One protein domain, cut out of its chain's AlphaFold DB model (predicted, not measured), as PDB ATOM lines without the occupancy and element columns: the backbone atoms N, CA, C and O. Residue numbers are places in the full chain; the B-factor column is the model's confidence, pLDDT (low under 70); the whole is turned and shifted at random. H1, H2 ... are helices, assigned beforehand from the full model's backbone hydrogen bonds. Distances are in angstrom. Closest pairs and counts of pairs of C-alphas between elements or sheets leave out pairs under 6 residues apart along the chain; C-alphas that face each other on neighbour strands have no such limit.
ATOM      1  N   MET A 225     114.620 130.604 131.625       87.25
ATOM      2  CA  MET A 225     114.332 129.280 131.063       87.25
ATOM      3  C   MET A 225     113.211 128.555 131.813       87.25
ATOM      4  O   MET A 225     112.329 127.977 131.183       87.25
ATOM      5  N   THR A 226     113.176 128.636 133.147       86.00
ATOM      6  CA  THR A 226     112.063 128.084 133.935       86.00
ATOM      7  C   THR A 226     110.739 128.762 133.574       86.00
ATOM      8  O   THR A 226     109.722 128.087 133.401       86.00
ATOM      9  N   ALA A 227     110.734 130.089 133.431       85.62
ATOM     10  CA  ALA A 227     109.544 130.833 133.032       85.62
ATOM     11  C   ALA A 227     109.114 130.498 131.591       85.62
ATOM     12  O   ALA A 227     107.932 130.247 131.363       85.62
ATOM     13  N   LYS A 228     110.063 130.378 130.653       87.50
ATOM     14  CA  LYS A 228     109.805 129.944 129.273       87.50
ATOM     15  C   LYS A 228     109.203 128.535 129.219       87.50
ATOM     16  O   LYS A 228     108.203 128.336 128.537       87.50
ATOM     17  N   ARG A 229     109.730 127.576 129.996       87.31
ATOM     18  CA  ARG A 229     109.181 126.208 130.107       87.31
ATOM     19  C   ARG A 229     107.756 126.199 130.655       87.31
ATOM     20  O   ARG A 229     106.899 125.493 130.129       87.31
ATOM     21  N   LYS A 230     107.479 126.980 131.705       86.50
ATOM     22  CA  LYS A 230     106.119 127.103 132.262       86.50
ATOM     23  C   LYS A 230     105.151 127.695 131.243       86.50
ATOM     24  O   LYS A 230     104.068 127.152 131.064       86.50
ATOM     25  N   ALA A 231     105.565 128.753 130.554       86.50
ATOM     26  CA  ALA A 231     104.772 129.384 129.513       86.50
ATOM     27  C   ALA A 231     104.481 128.424 128.349       86.50
ATOM     28  O   ALA A 231     103.334 128.304 127.932       86.50
ATOM     29  N   ALA A 232     105.484 127.669 127.894       87.12
ATOM     30  CA  ALA A 232     105.307 126.715 126.807       87.12
ATOM     31  C   ALA A 232     104.342 125.573 127.159       87.12
ATOM     32  O   ALA A 232     103.554 125.147 126.322       87.12
ATOM     33  N   LYS A 233     104.351 125.112 128.419       86.81
ATOM     34  CA  LYS A 233     103.380 124.120 128.912       86.81
ATOM     35  C   LYS A 233     101.950 124.654 128.939       86.81
ATOM     36  O   LYS A 233     101.028 123.883 128.712       86.81
ATOM     37  N   ILE A 234     101.775 125.941 129.236       85.31
ATOM     38  CA  ILE A 234     100.457 126.584 129.297       85.31
ATOM     39  C   ILE A 234      99.905 126.825 127.893       85.31
ATOM     40  O   ILE A 234      98.745 126.534 127.643       85.31
ATOM     41  N   LEU A 235     100.739 127.309 126.972       84.50
ATOM     42  CA  LEU A 235     100.312 127.645 125.613       84.50
ATOM     43  C   LEU A 235     100.351 126.465 124.635       84.50
ATOM     44  O   LEU A 235      99.923 126.606 123.495       84.50
ATOM     45  N   GLY A 236     100.954 125.336 125.017       86.00
ATOM     46  CA  GLY A 236     101.179 124.196 124.122       86.00
ATOM     47  C   GLY A 236     102.178 124.461 122.984       86.00
ATOM     48  O   GLY A 236     102.371 123.597 122.132       86.00
ATOM     49  N   ARG A 237     102.833 125.630 122.963       87.62
ATOM     50  CA  ARG A 237     103.832 126.045 121.964       87.62
ATOM     51  C   ARG A 237     105.001 126.773 122.611       87.62
ATOM     52  O   ARG A 237     104.883 127.299 123.713       87.62
ATOM     53  N   GLU A 238     106.125 126.868 121.908       83.44
ATOM     54  CA  GLU A 238     107.258 127.667 122.376       83.44
ATOM     55  C   GLU A 238     106.930 129.173 122.389       83.44
ATOM     56  O   GLU A 238     106.277 129.701 121.481       83.44
ATOM     57  N   LEU A 239     107.396 129.860 123.439       83.62
ATOM     58  CA  LEU A 239     107.278 131.309 123.572       83.62
ATOM     59  C   LEU A 239     108.301 132.016 122.686       83.62
ATOM     60  O   LEU A 239     109.500 131.730 122.778       83.62
ATOM     61  N   GLN A 240     107.839 132.973 121.884       83.69
ATOM     62  CA  GLN A 240     108.729 133.780 121.061       83.69
ATOM     63  C   GLN A 240     109.588 134.703 121.945       83.69
ATOM     64  O   GLN A 240     109.135 135.138 123.011       83.69
ATOM     65  N   PRO A 241     110.824 135.049 121.529       82.62
ATOM     66  CA  PRO A 241     111.728 135.877 122.337       82.62
ATOM     67  C   PRO A 241     111.101 137.200 122.796       82.62
ATOM     68  O   PRO A 241     111.292 137.635 123.928       82.62
ATOM     69  N   HIS A 242     110.299 137.806 121.925       83.06
ATOM     70  CA  HIS A 242     109.669 139.096 122.160       83.06
ATOM     71  C   HIS A 242     108.508 139.005 123.180       83.06
ATOM     72  O   HIS A 242     108.386 139.855 124.062       83.06
ATOM     73  N   GLU A 243     107.711 137.930 123.141       84.44
ATOM     74  CA  GLU A 243     106.675 137.625 124.144       84.44
ATOM     75  C   GLU A 243     107.312 137.409 125.520       84.44
ATOM     76  O   GLU A 243     106.837 137.900 126.547       84.44
ATOM     77  N   MET A 244     108.446 136.711 125.532       86.25
ATOM     78  CA  MET A 244     109.190 136.422 126.746       86.25
ATOM     79  C   MET A 244     109.848 137.678 127.348       86.25
ATOM     80  O   MET A 244     109.917 137.818 128.575       86.25
ATOM     81  N   TRP A 245     110.269 138.639 126.518       84.88
ATOM     82  CA  TRP A 245     110.726 139.951 126.987       84.88
ATOM     83  C   TRP A 245     109.607 140.711 127.711       84.88
ATOM     84  O   TRP A 245     109.797 141.130 128.856       84.88
ATOM     85  N   LYS A 246     108.410 140.794 127.107       86.50
ATOM     86  CA  LYS A 246     107.215 141.394 127.737       86.50
ATOM     87  C   LYS A 246     106.887 140.700 129.064       86.50
ATOM     88  O   LYS A 246     106.716 141.364 130.088       86.50
ATOM     89  N   GLN A 247     106.899 139.366 129.083       84.75
ATOM     90  CA  GLN A 247     106.637 138.574 130.288       84.75
ATOM     91  C   GLN A 247     107.661 138.820 131.409       84.75
ATOM     92  O   GLN A 247     107.320 138.752 132.589       84.75
ATOM     93  N   SER A 248     108.918 139.106 131.074       84.31
ATOM     94  CA  SER A 248     109.978 139.297 132.071       84.31
ATOM     95  C   SER A 248     110.128 140.743 132.555       84.31
ATOM     96  O   SER A 248     110.535 140.939 133.703       84.31
ATOM     97  N   HIS A 249     109.744 141.739 131.751       85.50
ATOM     98  CA  HIS A 249     110.015 143.160 132.016       85.50
ATOM     99  C   HIS A 249     108.766 144.046 132.185       85.50
ATOM    100  O   HIS A 249     108.896 145.245 132.445       85.50
ATOM    101  N   CYS A 250     107.561 143.470 132.120       83.12
ATOM    102  CA  CYS A 250     106.316 144.144 132.512       83.12
ATOM    103  C   CYS A 250     105.940 143.851 133.972       83.12
ATOM    104  O   CYS A 250     106.256 142.794 134.529       83.12
ATOM    105  N   ARG A 251     105.249 144.792 134.625       81.12
ATOM    106  CA  ARG A 251     104.802 144.646 136.017       81.12
ATOM    107  C   ARG A 251     103.820 143.484 136.156       81.12
ATOM    108  O   ARG A 251     103.032 143.207 135.261       81.12
ATOM    109  N   LYS A 252     103.848 142.819 137.316       78.62
ATOM    110  CA  LYS A 252     102.884 141.759 137.639       78.62
ATOM    111  C   LYS A 252     101.452 142.310 137.541       78.62
ATOM    112  O   LYS A 252     101.182 143.386 138.064       78.62
ATOM    113  N   GLY A 253     100.559 141.566 136.902       76.25
ATOM    114  CA  GLY A 253      99.187 141.940 136.567       76.25
ATOM    115  C   GLY A 253      99.029 142.477 135.143       76.25
ATOM    116  O   GLY A 253      97.961 142.316 134.569       76.25
ATOM    117  N   SER A 254     100.083 143.055 134.555       76.94
ATOM    118  CA  SER A 254     100.072 143.565 133.176       76.94
ATOM    119  C   SER A 254     100.891 142.702 132.216       76.94
ATOM    120  O   SER A 254     101.186 143.139 131.108       76.94
ATOM    121  N   ARG A 255     101.360 141.524 132.647       81.19
ATOM    122  CA  ARG A 255     102.132 140.628 131.780       81.19
ATOM    123  C   ARG A 255     101.194 139.761 130.947       81.19
ATOM    124  O   ARG A 255     100.164 139.352 131.487       81.19
ATOM    125  N   PRO A 256     101.587 139.395 129.715       71.88
ATOM    126  CA  PRO A 256     100.745 138.603 128.821       71.88
ATOM    127  C   PRO A 256     100.201 137.316 129.456       71.88
ATOM    128  O   PRO A 256      99.032 137.009 129.283       71.88
ATOM    129  N   LEU A 257     101.009 136.613 130.261       73.81
ATOM    130  CA  LEU A 257     100.646 135.294 130.799       73.81
ATOM    131  C   LEU A 257     100.223 135.301 132.270       73.81
ATOM    132  O   LEU A 257     100.066 134.239 132.870       73.81
ATOM    133  N   ASP A 258     100.070 136.466 132.909       73.88
ATOM    134  CA  ASP A 258      99.739 136.496 134.341       73.88
ATOM    135  C   ASP A 258      98.330 135.953 134.632       73.88
ATOM    136  O   ASP A 258      98.118 135.360 135.694       73.88
ATOM    137  N   LYS A 259      97.390 136.094 133.688       66.62
ATOM    138  CA  LYS A 259      96.035 135.527 133.791       66.62
ATOM    139  C   LYS A 259      96.063 133.995 133.717       66.62
ATOM    140  O   LYS A 259      95.447 133.331 134.554       66.62
ATOM    141  N   ASP A 260      96.851 133.438 132.805       65.81
ATOM    142  CA  ASP A 260      96.922 131.989 132.580       65.81
ATOM    143  C   ASP A 260      97.741 131.282 133.668       65.81
ATOM    144  O   ASP A 260      97.353 130.228 134.173       65.81
ATOM    145  N   LEU A 261      98.823 131.919 134.136       58.34
ATOM    146  CA  LEU A 261      99.632 131.430 135.258       58.34
ATOM    147  C   LEU A 261      98.872 131.453 136.593       58.34
ATOM    148  O   LEU A 261      99.154 130.631 137.467       58.34
ATOM    149  N   SER A 262      97.923 132.379 136.768       51.16
ATOM    150  CA  SER A 262      97.064 132.436 137.957       51.16
ATOM    151  C   SER A 262      95.929 131.406 137.922       51.16
ATOM    152  O   SER A 262      95.412 131.042 138.978       51.16
ATOM    153  N   SER A 263      95.549 130.932 136.733       39.66
ATOM    154  CA  SER A 263      94.380 130.064 136.525       39.66
ATOM    155  C   SER A 263      94.711 128.566 136.552       39.66
ATOM    156  O   SER A 263      93.810 127.738 136.669       39.66
ATOM    157  N   SER A 264      95.995 128.187 136.579       41.00
ATOM    158  CA  SER A 264      96.450 126.788 136.707       41.00
ATOM    159  C   SER A 264      96.088 126.073 138.030       41.00
ATOM    160  O   SER A 264      96.503 124.934 138.230       41.00
ATOM    161  N   GLU A 278      96.405 143.936 123.093       46.75
ATOM    162  CA  GLU A 278      96.720 145.302 122.713       46.75
ATOM    163  C   GLU A 278      97.933 145.768 123.524       46.75
ATOM    164  O   GLU A 278      97.934 145.758 124.762       46.75
ATOM    165  N   GLU A 279      98.991 146.180 122.820       51.38
ATOM    166  CA  GLU A 279     100.211 146.723 123.426       51.38
ATOM    167  C   GLU A 279      99.932 147.929 124.347       51.38
ATOM    168  O   GLU A 279     100.805 148.332 125.118       51.38
ATOM    169  N   GLU A 280      98.710 148.471 124.316       50.19
ATOM    170  CA  GLU A 280      98.248 149.639 125.065       50.19
ATOM    171  C   GLU A 280      98.208 149.457 126.593       50.19
ATOM    172  O   GLU A 280      98.276 150.454 127.310       50.19
ATOM    173  N   ASN A 281      98.190 148.228 127.129       62.88
ATOM    174  CA  ASN A 281      98.093 148.000 128.584       62.88
ATOM    175  C   ASN A 281      99.388 147.499 129.260       62.88
ATOM    176  O   ASN A 281      99.385 147.169 130.453       62.88
ATOM    177  N   LEU A 282     100.513 147.447 128.540       69.31
ATOM    178  CA  LEU A 282     101.790 147.005 129.109       69.31
ATOM    179  C   LEU A 282     102.405 148.085 130.007       69.31
ATOM    180  O   LEU A 282     102.897 149.117 129.546       69.31
ATOM    181  N   VAL A 283     102.458 147.814 131.312       79.44
ATOM    182  CA  VAL A 283     103.167 148.675 132.262       79.44
ATOM    183  C   VAL A 283     104.590 148.159 132.453       79.44
ATOM    184  O   VAL A 283     104.832 147.202 133.194       79.44
ATOM    185  N   TRP A 284     105.547 148.818 131.803       80.31
ATOM    186  CA  TRP A 284     106.973 148.528 131.953       80.31
ATOM    187  C   TRP A 284     107.464 148.794 133.380       80.31
ATOM    188  O   TRP A 284     106.950 149.639 134.124       80.31
ATOM    189  N   VAL A 285     108.468 148.030 133.794       79.31
ATOM    190  CA  VAL A 285     108.997 148.090 135.164       79.31
ATOM    191  C   VAL A 285     109.910 149.297 135.355       79.31
ATOM    192  O   VAL A 285     109.904 149.894 136.435       79.31
ATOM    193  N   ASP A 286     110.643 149.682 134.313       80.19
ATOM    194  CA  ASP A 286     111.390 150.931 134.217       80.19
ATOM    195  C   ASP A 286     111.519 151.396 132.756       80.19
ATOM    196  O   ASP A 286     111.185 150.665 131.823       80.19
ATOM    197  N   GLU A 287     111.967 152.642 132.571       77.31
ATOM    198  CA  GLU A 287     112.132 153.266 131.250       77.31
ATOM    199  C   GLU A 287     113.153 152.516 130.385       77.31
ATOM    200  O   GLU A 287     112.898 152.302 129.206       77.31
ATOM    201  N   ARG A 288     114.231 151.988 130.981       78.75
ATOM    202  CA  ARG A 288     115.251 151.200 130.265       78.75
ATOM    203  C   ARG A 288     114.696 149.930 129.628       78.75
ATOM    204  O   ARG A 288     115.080 149.586 128.513       78.75
ATOM    205  N   ALA A 289     113.794 149.230 130.316       76.00
ATOM    206  CA  ALA A 289     113.130 148.055 129.761       76.00
ATOM    207  C   ALA A 289     112.295 148.394 128.515       76.00
ATOM    208  O   ALA A 289     112.261 147.606 127.568       76.00
ATOM    209  N   LYS A 290     111.659 149.573 128.510       78.25
ATOM    210  CA  LYS A 290     110.917 150.091 127.357       78.25
ATOM    211  C   LYS A 290     111.864 150.537 126.239       78.25
ATOM    212  O   LYS A 290     111.624 150.211 125.087       78.25
ATOM    213  N   GLU A 291     112.938 151.248 126.564       79.19
ATOM    214  CA  GLU A 291     113.935 151.706 125.588       79.19
ATOM    215  C   GLU A 291     114.607 150.530 124.867       79.19
ATOM    216  O   GLU A 291     114.716 150.547 123.648       79.19
ATOM    217  N   THR A 292     114.965 149.471 125.601       77.75
ATOM    218  CA  THR A 292     115.572 148.248 125.039       77.75
ATOM    219  C   THR A 292     114.596 147.468 124.156       77.75
ATOM    220  O   THR A 292     115.015 146.746 123.264       77.75
ATOM    221  N   TRP A 293     113.289 147.594 124.403       73.12
ATOM    222  CA  TRP A 293     112.260 146.990 123.558       73.12
ATOM    223  C   TRP A 293     112.071 147.731 122.226       73.12
ATOM    224  O   TRP A 293     111.721 147.111 121.227       73.12
ATOM    225  N   VAL A 294     112.243 149.056 122.231       72.19
ATOM    226  CA  VAL A 294     111.995 149.921 121.065       72.19
ATOM    227  C   VAL A 294     113.236 150.071 120.173       72.19
ATOM    228  O   VAL A 294     113.087 150.399 118.996       72.19
ATOM    229  N   SER A 295     114.436 149.868 120.728       59.47
ATOM    230  CA  SER A 295     115.719 149.940 120.014       59.47
ATOM    231  C   SER A 295     116.009 148.707 119.166       59.47
ATOM    232  O   SER A 295     116.773 148.905 118.193       59.47
TER     233      SER A 295
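AT A GLANCE: This is residues 225 to 264 and 278 to 295 of the 295 residues of an uncharacterized protein of Mikania micrantha (UniProt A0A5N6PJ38). Three short helices, H1, H2 and H4, make a loose row along the longest axis, H1 at one end and H4 at the other, while H3 sits to one side of the row, near H1. H2 and H4 run side by side in opposite ways, H1 is turned steeply to H2, and the contacts between the helices are few. The printed part has 58 residues with four named helices, in the order H1, H2, H3, H4, and no named strand; its class is all helix. The whole is compact, with a radius of gyration of the C-alphas of 11.5 A, and elongated, spanning 30 by 20 by 20 A.

HOW THE PARTS SIT: Begin with H1, residues 225 to 235. It is close to but not clearly touching H2, residues 241 to 249; their closest C-alphas, of Lys 228 and Met 244, are 7.0 A apart. Their tilt is steep at 69 degrees, only just short of about perpendicular, opposite ways. H3, residues 258 to 263, only just touches H1, with 3 pairs of C-alphas within 8 A, the closest those of Ile 234 and Asp 260 at 7.2 A. H4, residues 287 to 294, is close to but not clearly touching H2, at a shallow tilt of 10 degrees, opposite ways; look at the C-alphas of His 249 and Ala 289, the closest, 6.2 A apart. H1 and H4 are apart. In H1, H2, H3 and H4 every O i to N i+4 pair is within hydrogen-bond range.

IN THESE COORDINATES: Find C-alpha 225 at (114.332, 129.280, 131.063); from there H1 runs 15.1 A to C-alpha 235. H2 is 12.2 A long, H3 8.7 A and H4 10.7 A, ending at C-alpha 294, (111.995, 149.921, 121.065).

THE WHOLE: Residues 265 to 277 are cut out, and C-alphas 264 and 278 are 23.2 A apart. H1 to H2 is a tight link and H2 to H3 a short one. Confidence is under 70 at residues 259 to 264, 278 to 282 and 295.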